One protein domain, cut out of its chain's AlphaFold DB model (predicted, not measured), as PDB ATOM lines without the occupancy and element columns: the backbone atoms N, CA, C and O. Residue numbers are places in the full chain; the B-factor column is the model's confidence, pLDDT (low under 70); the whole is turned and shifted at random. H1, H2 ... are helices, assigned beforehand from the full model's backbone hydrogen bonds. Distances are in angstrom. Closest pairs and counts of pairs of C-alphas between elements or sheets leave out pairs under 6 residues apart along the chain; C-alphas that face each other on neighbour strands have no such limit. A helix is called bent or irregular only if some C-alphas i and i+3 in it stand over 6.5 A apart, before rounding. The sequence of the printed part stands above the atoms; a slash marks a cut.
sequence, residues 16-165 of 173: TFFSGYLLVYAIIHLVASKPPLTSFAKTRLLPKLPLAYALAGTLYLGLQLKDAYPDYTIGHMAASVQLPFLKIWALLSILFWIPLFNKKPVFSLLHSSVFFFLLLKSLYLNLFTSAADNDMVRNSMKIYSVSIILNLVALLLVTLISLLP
ATOM      1  N   THR A  16     -68.368 -31.798 130.827       97.19
ATOM      2  CA  THR A  16     -69.704 -32.307 130.495       97.19
ATOM      3  C   THR A  16     -69.734 -32.890 129.088       97.19
ATOM      4  O   THR A  16     -70.260 -33.981 128.887       97.19
ATOM      5  N   PHE A  17     -69.130 -32.234 128.100       98.12
ATOM      6  CA  PHE A  17     -69.187 -32.720 126.722       98.12
ATOM      7  C   PHE A  17     -68.223 -33.878 126.439       98.12
ATOM      8  O   PHE A  17     -68.598 -34.833 125.752       98.12
ATOM      9  N   PHE A  18     -66.998 -33.844 126.976       98.12
ATOM     10  CA  PHE A  18     -65.916 -34.677 126.436       98.12
ATOM     11  C   PHE A  18     -65.314 -35.700 127.404       98.12
ATOM     12  O   PHE A  18     -64.777 -36.709 126.940       98.12
ATOM     13  N   SER A  19     -65.387 -35.488 128.722       97.44
ATOM     14  CA  SER A  19     -64.647 -36.320 129.690       97.44
ATOM     15  C   SER A  19     -65.163 -37.764 129.780       97.44
ATOM     16  O   SER A  19     -64.381 -38.701 129.957       97.44
ATOM     17  N   GLY A  20     -66.469 -37.974 129.598       97.69
ATOM     18  CA  GLY A  20     -67.120 -39.283 129.664       97.69
ATOM     19  C   GLY A  20     -66.815 -40.197 128.477       97.69
ATOM     20  O   GLY A  20     -66.976 -41.416 128.585       97.69
ATOM     21  N   TYR A  21     -66.337 -39.647 127.355       98.31
ATOM     22  CA  TYR A  21     -66.122 -40.408 126.123       98.31
ATOM     23  C   TYR A  21     -65.139 -41.570 126.297       98.31
ATOM     24  O   TYR A  21     -65.374 -42.654 125.765       98.31
ATOM     25  N   LEU A  22     -64.063 -41.381 127.069       97.81
ATOM     26  CA  LEU A  22     -63.054 -42.419 127.290       97.81
ATOM     27  C   LEU A  22     -63.658 -43.672 127.944       97.81
ATOM     28  O   LEU A  22     -63.350 -44.795 127.539       97.81
ATOM     29  N   LEU A  23     -64.564 -43.493 128.909       97.88
ATOM     30  CA  LEU A  23     -65.251 -44.615 129.546       97.88
ATOM     31  C   LEU A  23     -66.257 -45.266 128.596       97.88
ATOM     32  O   LEU A  23     -66.318 -46.492 128.527       97.88
ATOM     33  N   VAL A  24     -67.002 -44.470 127.821       98.38
ATOM     34  CA  VAL A  24     -67.900 -45.001 126.783       98.38
ATOM     35  C   VAL A  24     -67.116 -45.851 125.784       98.38
ATOM     36  O   VAL A  24     -67.506 -46.981 125.501       98.38
ATOM     37  N   TYR A  25     -65.969 -45.362 125.312       98.12
ATOM     38  CA  TYR A  25     -65.065 -46.117 124.451       98.12
ATOM     39  C   TYR A  25     -64.659 -47.448 125.098       98.12
ATOM     40  O   TYR A  25     -64.801 -48.501 124.474       98.12
ATOM     41  N   ALA A  26     -64.200 -47.418 126.354       97.75
ATOM     42  CA  ALA A  26     -63.762 -48.609 127.078       97.75
ATOM     43  C   ALA A  26     -64.891 -49.636 127.254       97.75
ATOM     44  O   ALA A  26     -64.677 -50.825 127.016       97.75
ATOM     45  N   ILE A  27     -66.104 -49.191 127.602       97.19
ATOM     46  CA  ILE A  27     -67.287 -50.052 127.735       97.19
ATOM     47  C   ILE A  27     -67.602 -50.728 126.401       97.19
ATOM     48  O   ILE A  27     -67.739 -51.950 126.348       97.19
ATOM     49  N   ILE A  28     -67.682 -49.964 125.308       97.25
ATOM     50  CA  ILE A  28     -67.994 -50.525 123.987       97.25
ATOM     51  C   ILE A  28     -66.900 -51.492 123.533       97.25
ATOM     52  O   ILE A  28     -67.212 -52.545 122.977       97.25
ATOM     53  N   HIS A  29     -65.632 -51.186 123.807       95.69
ATOM     54  CA  HIS A  29     -64.523 -52.081 123.498       95.69
ATOM     55  C   HIS A  29     -64.587 -53.378 124.319       95.69
ATOM     56  O   HIS A  29     -64.390 -54.460 123.770       95.69
ATOM     57  N   LEU A  30     -64.926 -53.300 125.611       96.38
ATOM     58  CA  LEU A  30     -65.113 -54.468 126.473       96.38
ATOM     59  C   LEU A  30     -66.269 -55.352 125.984       96.38
ATOM     60  O   LEU A  30     -66.122 -56.573 125.907       96.38
ATOM     61  N   VAL A  31     -67.400 -54.745 125.616       94.94
ATOM     62  CA  VAL A  31     -68.556 -55.452 125.034       94.94
ATOM     63  C   VAL A  31     -68.178 -56.090 123.696       94.94
ATOM     64  O   VAL A  31     -68.542 -57.232 123.427       94.94
ATOM     65  N   ALA A  32     -67.382 -55.403 122.874       94.19
ATOM     66  CA  ALA A  32     -66.873 -55.930 121.611       94.19
ATOM     67  C   ALA A  32     -65.886 -57.096 121.775       94.19
ATOM     68  O   ALA A  32     -65.602 -57.780 120.792       94.19
ATOM     69  N   SER A  33     -65.377 -57.350 122.980       91.94
ATOM     70  CA  SER A  33     -64.484 -58.472 123.282       91.94
ATOM     71  C   SER A  33     -65.203 -59.695 123.862       91.94
ATOM     72  O   SER A  33     -64.578 -60.749 123.959       91.94
ATOM     73  N   LYS A  34     -66.488 -59.596 124.237       90.88
ATOM     74  CA  LYS A  34     -67.222 -60.663 124.941       90.88
ATOM     75  C   LYS A  34     -68.435 -61.179 124.139       90.88
ATOM     76  O   LYS A  34     -69.336 -60.395 123.827       90.88
ATOM     77  N   PRO A  35     -68.515 -62.492 123.834       90.00
ATOM     78  CA  PRO A  35     -69.722 -63.094 123.263       90.00
ATOM     79  C   PRO A  35     -70.925 -62.934 124.213       90.00
ATOM     80  O   PRO A  35     -70.720 -62.907 125.427       90.00
ATOM     81  N   PRO A  36     -72.172 -62.847 123.710       87.75
ATOM     82  CA  PRO A  36     -72.591 -62.959 122.306       87.75
ATOM     83  C   PRO A  36     -72.605 -61.623 121.534       87.75
ATOM     84  O   PRO A  36     -72.756 -61.615 120.313       87.75
ATOM     85  N   LEU A  37     -72.435 -60.484 122.216       89.31
ATOM     86  CA  LEU A  37     -72.593 -59.144 121.629       89.31
ATOM     87  C   LEU A  37     -71.405 -58.690 120.762       89.31
ATOM     88  O   LEU A  37     -71.517 -57.687 120.054       89.31
ATOM     89  N   THR A  38     -70.299 -59.443 120.759       92.19
ATOM     90  CA  THR A  38     -69.072 -59.199 119.981       92.19
ATOM     91  C   THR A  38     -69.342 -58.741 118.546       92.19
ATOM     92  O   THR A  38     -68.801 -57.725 118.114       92.19
ATOM     93  N   SER A  39     -70.170 -59.473 117.790       93.56
ATOM     94  CA  SER A  39     -70.394 -59.188 116.363       93.56
ATOM     95  C   SER A  39     -71.104 -57.849 116.161       93.56
ATOM     96  O   SER A  39     -70.650 -57.010 115.380       93.56
ATOM     97  N   PHE A  40     -72.175 -57.602 116.922       92.94
ATOM     98  CA  PHE A  40     -72.921 -56.348 116.854       92.94
ATOM     99  C   PHE A  40     -72.048 -55.164 117.272       92.94
ATOM    100  O   PHE A  40     -71.955 -54.177 116.546       92.94
ATOM    101  N   ALA A  41     -71.338 -55.272 118.396       94.56
ATOM    102  CA  ALA A  41     -70.490 -54.193 118.881       94.56
ATOM    103  C   ALA A  41     -69.344 -53.870 117.906       94.56
ATOM    104  O   ALA A  41     -69.121 -52.698 117.602       94.56
ATOM    105  N   LYS A  42     -68.676 -54.884 117.334       94.94
ATOM    106  CA  LYS A  42     -67.600 -54.679 116.348       94.94
ATOM    107  C   LYS A  42     -68.081 -54.073 115.033       94.94
ATOM    108  O   LYS A  42     -67.379 -53.250 114.457       94.94
ATOM    109  N   THR A  43     -69.257 -54.470 114.553       93.88
ATOM    110  CA  THR A  43     -69.753 -54.049 113.232       93.88
ATOM    111  C   THR A  43     -70.604 -52.782 113.276       93.88
ATOM    112  O   THR A  43     -70.628 -52.031 112.301       93.88
ATOM    113  N   ARG A  44     -71.308 -52.521 114.387       94.06
ATOM    114  CA  ARG A  44     -72.293 -51.431 114.500       94.06
ATOM    115  C   ARG A  44     -71.910 -50.332 115.480       94.06
ATOM    116  O   ARG A  44     -72.224 -49.182 115.193       94.06
ATOM    117  N   LEU A  45     -71.257 -50.649 116.600       96.44
ATOM    118  CA  LEU A  45     -70.971 -49.659 117.650       96.44
ATOM    119  C   LEU A  45     -69.567 -49.064 117.514       96.44
ATOM    120  O   LEU A  45     -69.433 -47.850 117.373       96.44
ATOM    121  N   LEU A  46     -68.524 -49.902 117.483       96.19
ATOM    122  CA  LEU A  46     -67.127 -49.451 117.409       96.19
ATOM    123  C   LEU A  46     -66.858 -48.477 116.245       96.19
ATOM    124  O   LEU A  46     -66.273 -47.423 116.495       96.19
ATOM    125  N   PRO A  47     -67.318 -48.733 115.002       96.44
ATOM    126  CA  PRO A  47     -67.073 -47.816 113.887       96.44
ATOM    127  C   PRO A  47     -67.825 -46.483 114.011       96.44
ATOM    128  O   PRO A  47     -67.549 -45.548 113.265       96.44
ATOM    129  N   LYS A  48     -68.810 -46.391 114.913       97.56
ATOM    130  CA  LYS A  48     -69.642 -45.200 115.126       97.56
ATOM    131  C   LYS A  48     -69.165 -44.338 116.291       97.56
ATOM    132  O   LYS A  48     -69.606 -43.198 116.394       97.56
ATOM    133  N   LEU A  49     -68.228 -44.825 117.106       98.00
ATOM    134  CA  LEU A  49     -67.663 -44.075 118.227       98.00
ATOM    135  C   LEU A  49     -67.086 -42.704 117.824       98.00
ATOM    136  O   LEU A  49     -67.358 -41.741 118.538       98.00
ATOM    137  N   PRO A  50     -66.329 -42.543 116.719       98.38
ATOM    138  CA  PRO A  50     -65.835 -41.218 116.323       98.38
ATOM    139  C   PRO A  50     -66.948 -40.263 115.909       98.38
ATOM    140  O   PRO A  50     -66.888 -39.082 116.217       98.38
ATOM    141  N   LEU A  51     -67.984 -40.777 115.247       98.38
ATOM    142  CA  LEU A  51     -69.134 -39.975 114.830       98.38
ATOM    143  C   LEU A  51     -69.978 -39.536 116.033       98.38
ATOM    144  O   LEU A  51     -70.440 -38.404 116.074       98.38
ATOM    145  N   ALA A  52     -70.140 -40.405 117.035       98.44
ATOM    146  CA  ALA A  52     -70.768 -40.050 118.306       98.44
ATOM    147  C   ALA A  52     -70.004 -38.923 119.019       98.44
ATOM    148  O   ALA A  52     -70.605 -37.973 119.510       98.44
ATOM    149  N   TYR A  53     -68.670 -39.003 119.010       98.50
ATOM    150  CA  TYR A  53     -67.806 -37.956 119.549       98.50
ATOM    151  C   TYR A  53     -67.923 -36.642 118.769       98.50
ATOM    152  O   TYR A  53     -68.031 -35.574 119.363       98.50
ATOM    153  N   ALA A  54     -67.966 -36.725 117.436       98.50
ATOM    154  CA  ALA A  54     -68.181 -35.575 116.564       98.50
ATOM    155  C   ALA A  54     -69.525 -34.895 116.851       98.50
ATOM    156  O   ALA A  54     -69.595 -33.671 116.894       98.50
ATOM    157  N   LEU A  55     -70.578 -35.683 117.101       98.62
ATOM    158  CA  LEU A  55     -71.892 -35.171 117.485       98.62
ATOM    159  C   LEU A  55     -71.841 -34.424 118.825       98.62
ATOM    160  O   LEU A  55     -72.395 -33.333 118.910       98.62
ATOM    161  N   ALA A  56     -71.146 -34.950 119.839       98.50
ATOM    162  CA  ALA A  56     -70.921 -34.221 121.092       98.50
ATOM    163  C   ALA A  56     -70.188 -32.887 120.845       98.50
ATOM    164  O   ALA A  56     -70.600 -31.852 121.365       98.50
ATOM    165  N   GLY A  57     -69.179 -32.889 119.970       98.44
ATOM    166  CA  GLY A  57     -68.494 -31.682 119.496       98.44
ATOM    167  C   GLY A  57     -69.405 -30.666 118.810       98.44
ATOM    168  O   GLY A  57     -69.326 -29.470 119.076       98.44
ATOM    169  N   THR A  58     -70.303 -31.134 117.946       98.50
ATOM    170  CA  THR A  58     -71.294 -30.288 117.270       98.50
ATOM    171  C   THR A  58     -72.299 -29.693 118.255       98.50
ATOM    172  O   THR A  58     -72.638 -28.520 118.131       98.50
ATOM    173  N   LEU A  59     -72.747 -30.461 119.253       98.31
ATOM    174  CA  LEU A  59     -73.617 -29.946 120.313       98.31
ATOM    175  C   LEU A  59     -72.900 -28.886 121.159       98.31
ATOM    176  O   LEU A  59     -73.495 -27.859 121.474       98.31
ATOM    177  N   TYR A  60     -71.616 -29.099 121.462       98.00
ATOM    178  CA  TYR A  60     -70.788 -28.108 122.144       98.00
ATOM    179  C   TYR A  60     -70.635 -26.825 121.317       98.00
ATOM    180  O   TYR A  60     -70.831 -25.736 121.844       98.00
ATOM    181  N   LEU A  61     -70.376 -26.925 120.007       97.12
ATOM    182  CA  LEU A  61     -70.383 -25.753 119.121       97.12
ATOM    183  C   LEU A  61     -71.739 -25.035 119.143       97.12
ATOM    184  O   LEU A  61     -71.775 -23.812 119.205       97.12
ATOM    185  N   GLY A  62     -72.844 -25.783 119.123       97.00
ATOM    186  CA  GLY A  62     -74.188 -25.218 119.244       97.00
ATOM    187  C   GLY A  62     -74.382 -24.418 120.536       97.00
ATOM    188  O   GLY A  62     -74.980 -23.346 120.493       97.00
ATOM    189  N   LEU A  63     -73.829 -24.895 121.657       95.75
ATOM    190  CA  LEU A  63     -73.804 -24.154 122.920       95.75
ATOM    191  C   LEU A  63     -72.982 -22.863 122.792       95.75
ATOM    192  O   LEU A  63     -73.506 -21.791 123.065       95.75
ATOM    193  N   GLN A  64     -71.752 -22.941 122.274       94.62
ATOM    194  CA  GLN A  64     -70.899 -21.755 122.116       94.62
ATOM    195  C   GLN A  64     -71.530 -20.695 121.192       94.62
ATOM    196  O   GLN A  64     -71.424 -19.501 121.454       94.62
ATOM    197  N   LEU A  65     -72.223 -21.115 120.127       93.31
ATOM    198  CA  LEU A  65     -72.953 -20.198 119.245       93.31
ATOM    199  C   LEU A  65     -74.152 -19.556 119.946       93.31
ATOM    200  O   LEU A  65     -74.414 -18.375 119.740       93.31
ATOM    201  N   LYS A  66     -74.872 -20.316 120.778       94.06
ATOM    202  CA  LYS A  66     -75.976 -19.784 121.580       94.06
ATOM    203  C   LYS A  66     -75.476 -18.718 122.556       94.06
ATOM    204  O   LYS A  66     -76.125 -17.686 122.686       94.06
ATOM    205  N   ASP A  67     -74.344 -18.955 123.209       90.38
ATOM    206  CA  ASP A  67     -73.809 -18.041 124.224       90.38
ATOM    207  C   ASP A  67     -73.197 -16.772 123.616       90.38
ATOM    208  O   ASP A  67     -73.128 -15.742 124.280       90.38
ATOM    209  N   ALA A  68     -72.814 -16.812 122.337       89.75
ATOM    210  CA  ALA A  68     -72.387 -15.630 121.593       89.75
ATOM    211  C   ALA A  68     -73.555 -14.756 121.085       89.75
ATOM    212  O   ALA A  68     -73.327 -13.666 120.568       89.75
ATOM    213  N   TYR A  69     -74.809 -15.206 121.193       89.81
ATOM    214  CA  TYR A  69     -75.958 -14.401 120.779       89.81
ATOM    215  C   TYR A  69     -76.215 -13.246 121.768       89.81
ATOM    216  O   TYR A  69     -76.185 -13.465 122.980       89.81
ATOM    217  N   PRO A  70     -76.574 -12.033 121.299       91.25
ATOM    218  CA  PRO A  70     -76.810 -11.646 119.902       91.25
ATOM    219  C   PRO A  70     -75.575 -11.141 119.147       91.25
ATOM    220  O   PRO A  70     -75.643 -10.992 117.925       91.25
ATOM    221  N   ASP A  71     -74.477 -10.855 119.846       91.12
ATOM    222  CA  ASP A  71     -73.288 -10.230 119.270       91.12
ATOM    223  C   ASP A  71     -72.239 -11.265 118.837       91.12
ATOM    224  O   ASP A  71     -71.326 -11.639 119.572       91.12
ATOM    225  N   TYR A  72     -72.342 -11.680 117.575       86.75
ATOM    226  CA  TYR A  72     -71.408 -12.613 116.947       86.75
ATOM    227  C   TYR A  72     -70.088 -11.970 116.483       86.75
ATOM    228  O   TYR A  72     -69.388 -12.534 115.636       86.75
ATOM    229  N   THR A  73     -69.727 -10.779 116.965       90.38
ATOM    230  CA  THR A  73     -68.448 -10.178 116.583       90.38
ATOM    231  C   THR A  73     -67.273 -10.958 117.173       90.38
ATOM    232  O   THR A  73     -67.277 -11.389 118.325       90.38
ATOM    233  N   ILE A  74     -66.209 -11.116 116.378       85.31
ATOM    234  CA  ILE A  74     -64.995 -11.843 116.794       85.31
ATOM    235  C   ILE A  74     -64.372 -11.199 118.039       85.31
ATOM    236  O   ILE A  74     -63.872 -11.911 118.903       85.31
ATOM    237  N   GLY A  75     -64.428  -9.868 118.155       86.69
ATOM    238  CA  GLY A  75     -63.940  -9.150 119.332       86.69
ATOM    239  C   GLY A  75     -64.707  -9.514 120.605       86.69
ATOM    240  O   GLY A  75     -64.082  -9.761 121.632       86.69
ATOM    241  N   HIS A  76     -66.037  -9.619 120.525       84.25
ATOM    242  CA  HIS A  76     -66.872 -10.026 121.654       84.25
ATOM    243  C   HIS A  76     -66.614 -11.484 122.053       84.25
ATOM    244  O   HIS A  76     -66.375 -11.768 123.226       84.25
ATOM    245  N   MET A  77     -66.560 -12.396 121.076       82.62
ATOM    246  CA  MET A  77     -66.248 -13.806 121.333       82.62
ATOM    247  C   MET A  77     -64.842 -13.996 121.910       82.62
ATOM    248  O   MET A  77     -64.649 -14.775 122.834       82.62
ATOM    249  N   ALA A  78     -63.838 -13.290 121.388       84.81
ATOM    250  CA  ALA A  78     -62.473 -13.403 121.891       84.81
ATOM    251  C   ALA A  78     -62.339 -12.854 123.320       84.81
ATOM    252  O   ALA A  78     -61.549 -13.383 124.098       84.81
ATOM    253  N   ALA A  79     -63.111 -11.823 123.671       83.56
ATOM    254  CA  ALA A  79     -63.095 -11.226 125.003       83.56
ATOM    255  C   ALA A  79     -63.831 -12.069 126.062       83.56
ATOM    256  O   ALA A  79     -63.498 -11.978 127.242       83.56
ATOM    257  N   SER A  80     -64.824 -12.876 125.669       82.50
ATOM    258  CA  SER A  80     -65.599 -13.708 126.601       82.50
ATOM    259  C   SER A  80     -64.950 -15.058 126.915       82.50
ATOM    260  O   SER A  80     -65.283 -15.675 127.924       82.50
ATOM    261  N   VAL A  81     -64.000 -15.503 126.088       87.06
ATOM    262  CA  VAL A  81     -63.364 -16.817 126.207       87.06
ATOM    263  C   VAL A  81     -62.207 -16.795 127.205       87.06
ATOM    264  O   VAL A  81     -61.177 -16.168 126.967       87.06
ATOM    265  N   GLN A  82     -62.338 -17.556 128.293       89.88
ATOM    266  CA  GLN A  82     -61.290 -17.674 129.316       89.88
ATOM    267  C   GLN A  82     -60.271 -18.776 128.985       89.88
ATOM    268  O   GLN A  82     -59.077 -18.637 129.251       89.88
ATOM    269  N   LEU A  83     -60.718 -19.873 128.360       91.12
ATOM    270  CA  LEU A  83     -59.908 -21.055 128.040       91.12
ATOM    271  C   LEU A  83     -59.796 -21.299 126.519       91.12
ATOM    272  O   LEU A  83     -60.177 -22.373 126.034       91.12
ATOM    273  N   PRO A  84     -59.238 -20.357 125.728       92.94
ATOM    274  CA  PRO A  84     -59.318 -20.394 124.265       92.94
ATOM    275  C   PRO A  84     -58.698 -21.649 123.659       92.94
ATOM    276  O   PRO A  84     -59.295 -22.274 122.786       92.94
ATOM    277  N   PHE A  85     -57.539 -22.081 124.160       94.38
ATOM    278  CA  PHE A  85     -56.869 -23.277 123.651       94.38
ATOM    279  C   PHE A  85     -57.688 -24.552 123.877       94.38
ATOM    280  O   PHE A  85     -57.762 -25.392 122.983       94.38
ATOM    281  N   LEU A  86     -58.339 -24.689 125.038       95.69
ATOM    282  CA  LEU A  86     -59.172 -25.855 125.335       95.69
ATOM    283  C   LEU A  86     -60.477 -25.834 124.545       95.69
ATOM    284  O   LEU A  86     -60.900 -26.886 124.072       95.69
ATOM    285  N   LYS A  87     -61.085 -24.657 124.345       95.75
ATOM    286  CA  LYS A  87     -62.265 -24.519 123.485       95.75
ATOM    287  C   LYS A  87     -61.947 -24.868 122.035       95.75
ATOM    288  O   LYS A  87     -62.680 -25.642 121.427       95.75
ATOM    289  N   ILE A  88     -60.836 -24.359 121.500       95.94
ATOM    290  CA  ILE A  88     -60.372 -24.709 120.152       95.94
ATOM    291  C   ILE A  88     -60.137 -26.218 120.068       95.94
ATOM    292  O   ILE A  88     -60.662 -26.856 119.158       95.94
ATOM    293  N   TRP A  89     -59.426 -26.803 121.038       97.88
ATOM    294  CA  TRP A  89     -59.207 -28.248 121.090       97.88
ATOM    295  C   TRP A  89     -60.529 -29.019 121.123       97.88
ATOM    296  O   TRP A  89     -60.726 -29.927 120.332       97.88
ATOM    297  N   ALA A  90     -61.490 -28.621 121.956       97.88
ATOM    298  CA  ALA A  90     -62.823 -29.217 121.990       97.88
ATOM    299  C   ALA A  90     -63.523 -29.167 120.627       97.88
ATOM    300  O   ALA A  90     -64.066 -30.176 120.180       97.88
ATOM    301  N   LEU A  91     -63.466 -28.031 119.932       97.75
ATOM    302  CA  LEU A  91     -64.086 -27.854 118.618       97.75
ATOM    303  C   LEU A  91     -63.423 -28.692 117.516       97.75
ATOM    304  O   LEU A  91     -64.103 -29.077 116.563       97.75
ATOM    305  N   LEU A  92     -62.149 -29.077 117.661       98.38
ATOM    306  CA  LEU A  92     -61.498 -30.014 116.734       98.38
ATOM    307  C   LEU A  92     -62.164 -31.399 116.721       98.38
ATOM    308  O   LEU A  92     -62.011 -32.134 115.744       98.38
ATOM    309  N   SER A  93     -62.981 -31.746 117.722       98.31
ATOM    310  CA  SER A  93     -63.790 -32.974 117.691       98.31
ATOM    311  C   SER A  93     -64.767 -33.032 116.503       98.31
ATOM    312  O   SER A  93     -65.109 -34.116 116.031       98.31
ATOM    313  N   ILE A  94     -65.159 -31.889 115.929       98.25
ATOM    314  CA  ILE A  94     -66.014 -31.826 114.731       98.25
ATOM    315  C   ILE A  94     -65.312 -32.441 113.512       98.25
ATOM    316  O   ILE A  94     -65.974 -32.981 112.625       98.25
ATOM    317  N   LEU A  95     -63.974 -32.452 113.478       98.12
ATOM    318  CA  LEU A  95     -63.210 -33.074 112.393       98.12
ATOM    319  C   LEU A  95     -63.484 -34.580 112.270       98.12
ATOM    320  O   LEU A  95     -63.306 -35.144 111.191       98.12
ATOM    321  N   PHE A  96     -63.990 -35.234 113.321       98.19
ATOM    322  CA  PHE A  96     -64.420 -36.633 113.264       98.19
ATOM    323  C   PHE A  96     -65.703 -36.857 112.446       98.19
ATOM    324  O   PHE A  96     -66.071 -38.005 112.219       98.19
ATOM    325  N   TRP A  97     -66.359 -35.820 111.916       98.06
ATOM    326  CA  TRP A  97     -67.328 -35.999 110.827       98.06
ATOM    327  C   TRP A  97     -66.654 -36.397 109.510       98.06
ATOM    328  O   TRP A  97     -67.241 -37.119 108.700       98.06
ATOM    329  N   ILE A  98     -65.401 -35.980 109.302       97.31
ATOM    330  CA  ILE A  98     -64.657 -36.227 108.068       97.31
ATOM    331  C   ILE A  98     -64.232 -37.709 108.013       97.31
ATOM    332  O   ILE A  98     -63.631 -38.222 108.967       97.31
ATOM    333  N   PRO A  99     -64.453 -38.410 106.880       95.00
ATOM    334  CA  PRO A  99     -64.099 -39.824 106.718       95.00
ATOM    335  C   PRO A  99     -62.633 -40.179 106.996       95.00
ATOM    336  O   PRO A  99     -62.322 -41.328 107.297       95.00
ATOM    337  N   LEU A 100     -61.713 -39.222 106.870       96.44
ATOM    338  CA  LEU A 100     -60.297 -39.439 107.163       96.44
ATOM    339  C   LEU A 100     -60.066 -39.748 108.652       96.44
ATOM    340  O   LEU A 100     -59.317 -40.670 108.976       96.44
ATOM    341  N   PHE A 101     -60.744 -39.023 109.544       95.50
ATOM    342  CA  PHE A 101     -60.567 -39.147 110.993       95.50
ATOM    343  C   PHE A 101     -61.470 -40.225 111.606       95.50
ATOM    344  O   PHE A 101     -61.060 -40.907 112.545       95.50
ATOM    345  N   ASN A 102     -62.672 -40.443 111.063       95.12
ATOM    346  CA  ASN A 102     -63.637 -41.376 111.659       95.12
ATOM    347  C   ASN A 102     -63.352 -42.865 111.421       95.12
ATOM    348  O   ASN A 102     -63.908 -43.715 112.114       95.12
ATOM    349  N   LYS A 103     -62.453 -43.202 110.488       94.50
ATOM    350  CA  LYS A 103     -62.063 -44.593 110.209       94.50
ATOM    351  C   LYS A 103     -61.304 -45.254 111.360       94.50
ATOM    352  O   LYS A 103     -61.276 -46.480 111.433       94.50
ATOM    353  N   LYS A 104     -60.660 -44.471 112.232       94.50
ATOM    354  CA  LYS A 104     -59.816 -44.979 113.322       94.50
ATOM    355  C   LYS A 104     -60.311 -44.460 114.678       94.50
ATOM    356  O   LYS A 104     -59.916 -43.367 115.079       94.50
ATOM    357  N   PRO A 105     -61.093 -45.258 115.430       94.94
ATOM    358  CA  PRO A 105     -61.623 -44.859 116.738       94.94
ATOM    359  C   PRO A 105     -60.585 -44.461 117.789       94.94
ATOM    360  O   PRO A 105     -60.893 -43.746 118.733       94.94
ATOM    361  N   VAL A 106     -59.338 -44.899 117.626       96.88
ATOM    362  CA  VAL A 106     -58.238 -44.512 118.515       96.88
ATOM    363  C   VAL A 106     -57.958 -43.005 118.454       96.88
ATOM    364  O   VAL A 106     -57.579 -42.423 119.462       96.88
ATOM    365  N   PHE A 107     -58.180 -42.337 117.318       97.56
ATOM    366  CA  PHE A 107     -57.922 -40.897 117.219       97.56
ATOM    367  C   PHE A 107     -58.902 -40.065 118.049       97.56
ATOM    368  O   PHE A 107     -58.473 -39.130 118.722       97.56
ATOM    369  N   SER A 108     -60.189 -40.421 118.068       97.81
ATOM    370  CA  SER A 108     -61.165 -39.747 118.935       97.81
ATOM    371  C   SER A 108     -60.903 -40.044 120.410       97.81
ATOM    372  O   SER A 108     -61.041 -39.153 121.244       97.81
ATOM    373  N   LEU A 109     -60.428 -41.253 120.734       97.69
ATOM    374  CA  LEU A 109     -59.965 -41.584 122.083       97.69
ATOM    375  C   LEU A 109     -58.797 -40.684 122.513       97.69
ATOM    376  O   LEU A 109     -58.885 -40.044 123.559       97.69
ATOM    377  N   LEU A 110     -57.735 -40.590 121.702       97.94
ATOM    378  CA  LEU A 110     -56.573 -39.743 121.994       97.94
ATOM    379  C   LEU A 110     -56.976 -38.277 122.167       97.94
ATOM    380  O   LEU A 110     -56.562 -37.640 123.131       97.94
ATOM    381  N   HIS A 111     -57.847 -37.768 121.297       98.06
ATOM    382  CA  HIS A 111     -58.373 -36.412 121.413       98.06
ATOM    383  C   HIS A 111     -59.120 -36.187 122.738       98.06
ATOM    384  O   HIS A 111     -58.854 -35.218 123.449       98.06
ATOM    385  N   SER A 112     -60.021 -37.108 123.098       97.38
ATOM    386  CA  SER A 112     -60.804 -37.035 124.340       97.38
ATOM    387  C   SER A 112     -59.968 -37.209 125.610       97.38
ATOM    388  O   SER A 112     -60.349 -36.714 126.670       97.38
ATOM    389  N   SER A 113     -58.819 -37.891 125.510       97.44
ATOM    390  CA  SER A 113     -57.976 -38.212 126.664       97.44
ATOM    391  C   SER A 113     -57.481 -36.961 127.385       97.44
ATOM    392  O   SER A 113     -57.379 -36.979 128.608       97.44
ATOM    393  N   VAL A 114     -57.280 -35.854 126.658       97.44
ATOM    394  CA  VAL A 114     -56.929 -34.549 127.236       97.44
ATOM    395  C   VAL A 114     -57.950 -34.151 128.305       97.44
ATOM    396  O   VAL A 114     -57.570 -33.912 129.446       97.44
ATOM    397  N   PHE A 115     -59.247 -34.178 127.985       97.00
ATOM    398  CA  PHE A 115     -60.315 -33.819 128.926       97.00
ATOM    399  C   PHE A 115     -60.436 -34.803 130.090       97.00
ATOM    400  O   PHE A 115     -60.697 -34.403 131.221       97.00
ATOM    401  N   PHE A 116     -60.202 -36.091 129.836       95.19
ATOM    402  CA  PHE A 116     -60.213 -37.099 130.891       95.19
ATOM    403  C   PHE A 116     -59.060 -36.915 131.891       95.19
ATOM    404  O   PHE A 116     -59.280 -36.957 133.099       95.19
ATOM    405  N   PHE A 117     -57.833 -36.665 131.424       95.62
ATOM    406  CA  PHE A 117     -56.690 -36.416 132.313       95.62
ATOM    407  C   PHE A 117     -56.833 -35.114 133.096       95.62
ATOM    408  O   PHE A 117     -56.416 -35.032 134.249       95.62
ATOM    409  N   LEU A 118     -57.444 -34.110 132.480       92.94
ATOM    410  CA  LEU A 118     -57.801 -32.858 133.126       92.94
ATOM    411  C   LEU A 118     -58.797 -33.070 134.283       92.94
ATOM    412  O   LEU A 118     -58.540 -32.592 135.390       92.94
ATOM    413  N   LEU A 119     -59.846 -33.874 134.072       93.44
ATOM    414  CA  LEU A 119     -60.760 -34.312 135.134       93.44
ATOM    415  C   LEU A 119     -60.011 -35.073 136.241       93.44
ATOM    416  O   LEU A 119     -60.172 -34.767 137.421       93.44
ATOM    417  N   LEU A 120     -59.158 -36.041 135.885       93.38
ATOM    418  CA  LEU A 120     -58.379 -36.805 136.868       93.38
ATOM    419  C   LEU A 120     -57.461 -35.911 137.702       93.38
ATOM    420  O   LEU A 120     -57.379 -36.087 138.914       93.38
ATOM    421  N   LYS A 121     -56.793 -34.942 137.071       91.56
ATOM    422  CA  LYS A 121     -55.966 -33.952 137.765       91.56
ATOM    423  C   LYS A 121     -56.805 -33.154 138.764       91.56
ATOM    424  O   LYS A 121     -56.371 -32.980 139.898       91.56
ATOM    425  N   SER A 122     -57.989 -32.695 138.356       87.94
ATOM    426  CA  SER A 122     -58.918 -31.959 139.223       87.94
ATOM    427  C   SER A 122     -59.342 -32.802 140.431       87.94
ATOM    428  O   SER A 122     -59.185 -32.375 141.574       87.94
ATOM    429  N   LEU A 123     -59.781 -34.043 140.201       90.00
ATOM    430  CA  LEU A 123     -60.163 -34.971 141.268       90.00
ATOM    431  C   LEU A 123     -58.992 -35.291 142.203       90.00
ATOM    432  O   LEU A 123     -59.167 -35.290 143.417       90.00
ATOM    433  N   TYR A 124     -57.794 -35.521 141.661       90.06
ATOM    434  CA  TYR A 124     -56.595 -35.776 142.455       90.06
ATOM    435  C   TYR A 124     -56.281 -34.596 143.383       90.06
ATOM    436  O   TYR A 124     -56.114 -34.780 144.586       90.06
ATOM    437  N   LEU A 125     -56.262 -33.371 142.855       88.12
ATOM    438  CA  LEU A 125     -56.008 -32.184 143.674       88.12
ATOM    439  C   LEU A 125     -57.074 -32.010 144.763       88.12
ATOM    440  O   LEU A 125     -56.726 -31.736 145.908       88.12
ATOM    441  N   ASN A 126     -58.347 -32.242 144.442       85.75
ATOM    442  CA  ASN A 126     -59.440 -32.109 145.405       85.75
ATOM    443  C   ASN A 126     -59.477 -33.228 146.457       85.75
ATOM    444  O   ASN A 126     -60.024 -33.007 147.524       85.75
ATOM    445  N   LEU A 127     -58.919 -34.412 146.190       85.81
ATOM    446  CA  LEU A 127     -58.894 -35.525 147.151       85.81
ATOM    447  C   LEU A 127     -57.675 -35.495 148.080       85.81
ATOM    448  O   LEU A 127     -57.768 -35.944 149.220       85.81
ATOM    449  N   PHE A 128     -56.531 -35.009 147.592       84.69
ATOM    450  CA  PHE A 128     -55.248 -35.124 148.298       84.69
ATOM    451  C   PHE A 128     -54.719 -33.807 148.874       84.69
ATOM    452  O   PHE A 128     -53.696 -33.818 149.558       84.69
ATOM    453  N   THR A 129     -55.382 -32.674 148.630       80.94
ATOM    454  CA  THR A 129     -55.037 -31.410 149.294       80.94
ATOM    455  C   THR A 129     -55.932 -31.185 150.511       80.94
ATOM    456  O   THR A 129     -57.130 -31.445 150.478       80.94
ATOM    457  N   SER A 130     -55.363 -30.682 151.608       60.50
ATOM    458  CA  SER A 130     -56.041 -30.505 152.907       60.50
ATOM    459  C   SER A 130     -57.210 -29.504 152.901       60.50
ATOM    460  O   SER A 130     -57.833 -29.291 153.935       60.50
ATOM    461  N   ALA A 131     -57.485 -28.875 151.755       63.09
ATOM    462  CA  ALA A 131     -58.597 -27.957 151.510       63.09
ATOM    463  C   ALA A 131     -59.768 -28.632 150.762       63.09
ATOM    464  O   ALA A 131     -60.608 -27.945 150.187       63.09
ATOM    465  N   ALA A 132     -59.798 -29.968 150.739       64.19
ATOM    466  CA  ALA A 132     -60.799 -30.781 150.062       64.19
ATOM    467  C   ALA A 132     -62.231 -30.472 150.532       64.19
ATOM    468  O   ALA A 132     -62.647 -30.878 151.619       64.19
ATOM    469  N   ASP A 133     -63.004 -29.800 149.682       80.69
ATOM    470  CA  ASP A 133     -64.448 -29.688 149.840       80.69
ATOM    471  C   ASP A 133     -65.124 -30.915 149.205       80.69
ATOM    472  O   ASP A 133     -65.111 -31.111 147.982       80.69
ATOM    473  N   ASN A 134     -65.719 -31.764 150.047       85.56
ATOM    474  CA  ASN A 134     -66.443 -32.961 149.613       85.56
ATOM    475  C   ASN A 134     -67.558 -32.638 148.605       85.56
ATOM    476  O   ASN A 134     -67.860 -33.465 147.734       85.56
ATOM    477  N   ASP A 135     -68.153 -31.444 148.682       88.19
ATOM    478  CA  ASP A 135     -69.198 -31.026 147.752       88.19
ATOM    479  C   ASP A 135     -68.645 -30.776 146.345       88.19
ATOM    480  O   ASP A 135     -69.306 -31.123 145.357       88.19
ATOM    481  N   MET A 136     -67.408 -30.283 146.221       84.75
ATOM    482  CA  MET A 136     -66.751 -30.112 144.922       84.75
ATOM    483  C   MET A 136     -66.525 -31.458 144.229       84.75
ATOM    484  O   MET A 136     -66.916 -31.623 143.072       84.75
ATOM    485  N   VAL A 137     -65.977 -32.449 144.943       88.44
ATOM    486  CA  VAL A 137     -65.758 -33.801 144.394       88.44
ATOM    487  C   VAL A 137     -67.082 -34.421 143.955       88.44
ATOM    488  O   VAL A 137     -67.199 -34.946 142.845       88.44
ATOM    489  N   ARG A 138     -68.117 -34.323 144.798       91.19
ATOM    490  CA  ARG A 138     -69.454 -34.837 144.485       91.19
ATOM    491  C   ARG A 138     -70.034 -34.189 143.229       91.19
ATOM    492  O   ARG A 138     -70.646 -34.885 142.417       91.19
ATOM    493  N   ASN A 139     -69.857 -32.883 143.054       90.38
ATOM    494  CA  ASN A 139     -70.350 -32.169 141.880       90.38
ATOM    495  C   ASN A 139     -69.576 -32.544 140.610       90.38
ATOM    496  O   ASN A 139     -70.215 -32.844 139.600       90.38
ATOM    497  N   SER A 140     -68.247 -32.661 140.667       90.25
ATOM    498  CA  SER A 140     -67.444 -33.165 139.542       90.25
ATOM    499  C   SER A 140     -67.868 -34.573 139.115       90.25
ATOM    500  O   SER A 140     -68.027 -34.841 137.927       90.25
ATOM    501  N   MET A 141     -68.158 -35.470 140.063       94.19
ATOM    502  CA  MET A 141     -68.636 -36.819 139.734       94.19
ATOM    503  C   MET A 141     -70.031 -36.826 139.091       94.19
ATOM    504  O   MET A 141     -70.303 -37.661 138.220       94.19
ATOM    505  N   LYS A 142     -70.916 -35.892 139.466       96.06
ATOM    506  CA  LYS A 142     -72.207 -35.703 138.780       96.06
ATOM    507  C   LYS A 142     -71.999 -35.230 137.344       96.06
ATOM    508  O   LYS A 142     -72.586 -35.813 136.439       96.06
ATOM    509  N   ILE A 143     -71.142 -34.229 137.135       95.25
ATOM    510  CA  ILE A 143     -70.796 -33.708 135.803       95.25
ATOM    511  C   ILE A 143     -70.222 -34.824 134.923       95.25
ATOM    512  O   ILE A 143     -70.682 -35.038 133.803       95.25
ATOM    513  N   TYR A 144     -69.292 -35.612 135.462       96.19
ATOM    514  CA  TYR A 144     -68.725 -36.759 134.764       96.19
ATOM    515  C   TYR A 144     -69.789 -37.799 134.380       96.19
ATOM    516  O   TYR A 144     -69.810 -38.294 133.252       96.19
ATOM    517  N   SER A 145     -70.726 -38.088 135.286       97.62
ATOM    518  CA  SER A 145     -71.847 -38.999 135.015       97.62
ATOM    519  C   SER A 145     -72.742 -38.482 133.885       97.62
ATOM    520  O   SER A 145     -73.106 -39.245 132.989       97.62
ATOM    521  N   VAL A 146     -73.047 -37.179 133.880       98.19
ATOM    522  CA  VAL A 146     -73.777 -36.528 132.779       98.19
ATOM    523  C   VAL A 146     -73.001 -36.665 131.471       98.19
ATOM    524  O   VAL A 146     -73.599 -36.998 130.450       98.19
ATOM    525  N   SER A 147     -71.677 -36.506 131.495       98.31
ATOM    526  CA  SER A 147     -70.839 -36.668 130.305       98.31
ATOM    527  C   SER A 147     -70.891 -38.074 129.715       98.31
ATOM    528  O   SER A 147     -70.986 -38.244 128.495       98.31
ATOM    529  N   ILE A 148     -70.878 -39.102 130.567       98.50
ATOM    530  CA  ILE A 148     -71.022 -40.498 130.136       98.50
ATOM    531  C   ILE A 148     -72.381 -40.704 129.462       98.50
ATOM    532  O   ILE A 148     -72.442 -41.254 128.362       98.50
ATOM    533  N   ILE A 149     -73.462 -40.231 130.091       98.56
ATOM    534  CA  ILE A 149     -74.823 -40.346 129.549       98.56
ATOM    535  C   ILE A 149     -74.924 -39.624 128.204       98.56
ATOM    536  O   ILE A 149     -75.409 -40.211 127.239       98.56
ATOM    537  N   LEU A 150     -74.419 -38.393 128.109       98.50
ATOM    538  CA  LEU A 150     -74.422 -37.612 126.875       98.50
ATOM    539  C   LEU A 150     -73.725 -38.363 125.732       98.50
ATOM    540  O   LEU A 150     -74.281 -38.481 124.642       98.50
ATOM    541  N   ASN A 151     -72.539 -38.924 125.984       98.56
ATOM    542  CA  ASN A 151     -71.779 -39.661 124.972       98.56
ATOM    543  C   ASN A 151     -72.438 -41.002 124.592       98.56
ATOM    544  O   ASN A 151     -72.385 -41.402 123.426       98.56
ATOM    545  N   LEU A 152     -73.108 -41.681 125.530       98.50
ATOM    546  CA  LEU A 152     -73.918 -42.871 125.235       98.50
ATOM    547  C   LEU A 152     -75.135 -42.533 124.370       98.50
ATOM    548  O   LEU A 152     -75.412 -43.242 123.402       98.50
ATOM    549  N   VAL A 153     -75.841 -41.446 124.686       98.50
ATOM    550  CA  VAL A 153     -76.982 -40.965 123.897       98.50
ATOM    551  C   VAL A 153     -76.526 -40.557 122.500       98.50
ATOM    552  O   VAL A 153     -77.151 -40.954 121.519       98.50
ATOM    553  N   ALA A 154     -75.405 -39.843 122.378       98.44
ATOM    554  CA  ALA A 154     -74.833 -39.485 121.082       98.44
ATOM    555  C   ALA A 154     -74.519 -40.732 120.236       98.44
ATOM    556  O   ALA A 154     -74.856 -40.780 119.051       98.44
ATOM    557  N   LEU A 155     -73.940 -41.772 120.848       98.38
ATOM    558  CA  LEU A 155     -73.687 -43.046 120.173       98.38
ATOM    559  C   LEU A 155     -74.984 -43.720 119.729       98.38
ATOM    560  O   LEU A 155     -75.087 -44.123 118.572       98.38
ATOM    561  N   LEU A 156     -75.977 -43.798 120.617       97.69
ATOM    562  CA  LEU A 156     -77.283 -44.367 120.305       97.69
ATOM    563  C   LEU A 156     -77.929 -43.649 119.113       97.69
ATOM    564  O   LEU A 156     -78.357 -44.312 118.171       97.69
ATOM    565  N   LEU A 157     -77.944 -42.314 119.112       98.06
ATOM    566  CA  LEU A 157     -78.511 -41.510 118.027       98.06
ATOM    567  C   LEU A 157     -77.804 -41.772 116.696       98.06
ATOM    568  O   LEU A 157     -78.462 -42.063 115.697       98.06
ATOM    569  N   VAL A 158     -76.470 -41.739 116.675       97.38
ATOM    570  CA  VAL A 158     -75.691 -42.021 115.460       97.38
ATOM    571  C   VAL A 158     -75.948 -43.441 114.953       97.38
ATOM    572  O   VAL A 158     -76.083 -43.658 113.744       97.38
ATOM    573  N   THR A 159     -76.041 -44.422 115.854       95.81
ATOM    574  CA  THR A 159     -76.378 -45.799 115.487       95.81
ATOM    575  C   THR A 159     -77.786 -45.876 114.896       95.81
ATOM    576  O   THR A 159     -77.924 -46.420 113.803       95.81
ATOM    577  N   LEU A 160     -78.801 -45.288 115.539       95.12
ATOM    578  CA  LEU A 160     -80.192 -45.293 115.067       95.12
ATOM    579  C   LEU A 160     -80.344 -44.632 113.693       95.12
ATOM    580  O   LEU A 160     -80.924 -45.230 112.788       95.12
ATOM    581  N   ILE A 161     -79.752 -43.451 113.497       94.56
ATOM    582  CA  ILE A 161     -79.772 -42.742 112.208       94.56
ATOM    583  C   ILE A 161     -79.157 -43.616 111.109       94.56
ATOM    584  O   ILE A 161     -79.687 -43.699 110.001       94.56
ATOM    585  N   SER A 162     -78.075 -44.340 111.416       91.31
ATOM    586  CA  SER A 162     -77.428 -45.223 110.441       91.31
ATOM    587  C   SER A 162     -78.258 -46.451 110.040       91.31
ATOM    588  O   SER A 162     -77.932 -47.102 109.047       91.31
ATOM    589  N   LEU A 163     -79.323 -46.768 110.783       89.50
ATOM    590  CA  LEU A 163     -80.250 -47.852 110.459       89.50
ATOM    591  C   LEU A 163     -81.387 -47.400 109.528       89.50
ATOM    592  O   LEU A 163     -81.948 -48.245 108.833       89.50
ATOM    593  N   LEU A 164     -81.695 -46.100 109.439       88.38
ATOM    594  CA  LEU A 164     -82.793 -45.575 108.609       88.38
ATOM    595  C   LEU A 164     -82.714 -45.993 107.124       88.38
ATOM    596  O   LEU A 164     -83.723 -46.466 106.592       88.38
ATOM    597  N   PRO A 165     -81.549 -45.936 106.439       80.62
ATOM    598  CA  PRO A 165     -81.461 -46.354 105.037       80.62
ATOM    599  C   PRO A 165     -81.733 -47.850 104.822       80.62
ATOM    600  O   PRO A 165     -82.125 -48.255 103.729       80.62
TER     601      PRO A 165
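This is residues 16 to 165 of the 173 residues of an uncharacterized protein of Bacteroidetes bacterium (UniProt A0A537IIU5). A long helical hairpin, H7 and H8, opens from its link like a pair of tongs round H1 and the near ends of H2 and H3b, with H8 crossing H2 and H3b on one side and H7 crossing H2 on the other. H5 packs steeply on H3b, on the side away from H8, and residues 70 to 75, leading into H4, stick out at one end. The printed part has 150 residues, with eight named helices, H1 to H8 in chain order, and no named strand; it is all helix, its packing part aligned, part crossed. It is compact, with a radius of gyration of the C-alphas of 17.1 A, and flat, spanning 48 by 43 by 22 A.

H8, residues 134 to 165, touches H7, residues 105 to 128, as a hairpin at a shallow tilt of 15 degrees, opposite ways, through residues 136 to 140 and 123 to 127 alone; the closest C-alphas, of Val 137 and Leu 123, are 6.5 A apart. H1, residues 16 to 19, touches H8, closest C-alphas Thr 16 and Ser 147 at 4.5 A, and H7, closest Ser 19 and Phe 116 at 4.7 A. H3, residues 38 to 67, was assigned as one helix by its hydrogen bonds but is bent, C-alphas 47 and 50 being 7.1 A apart; its arms are H3a, residues 38 to 47, and H3b, residues 50 to 67. H3b touches H8 at a steep tilt of 64 degrees, closest C-alphas Ala 52 and Leu 155 at 4.6 A. H5, residues 84 to 97, touches H3b at a steep tilt of 47 degrees, closest C-alphas Ala 54 and Ile 94 at 4.7 A. H2, residues 21 to 32, forms a hairpin with H3a, closest C-alphas Ala 32 and Thr 38 at 4.3 A. H6, residues 99 to 102, only just touches H3b, with 3 pairs of C-alphas within 8 A, the closest Pro 50 and Asn 102 at 5.2 A. H4, residues 74 to 80, touches no helix. Every O i to N i+4 pair is within hydrogen-bond range in H2, H3b and H4; the counts are 4 of 6 in H3a, 5 of 10 in H5, 18 of 20 in H7 and 26 of 28 in H8, while H1 and H6 are too short for such a pair.

H8 runs 48.9 A, from C-alpha 134 at (-66.443, -32.961, 149.613) to C-alpha 165 at (-81.461, -46.354, 105.037). H7 runs 33.6 A with a kink of 36 degrees near residue 112, H3b 25.8 A and H5 22.1 A. H1 begins at C-alpha 16, (-69.704, -32.307, 130.495).

The C-alphas farthest apart, of Ser 130 and Pro 165, are 56.5 A apart. The printed part has no cut and no long link. Mean pLDDT of the printed part is 93.4; residues 130 to 132 are under 70.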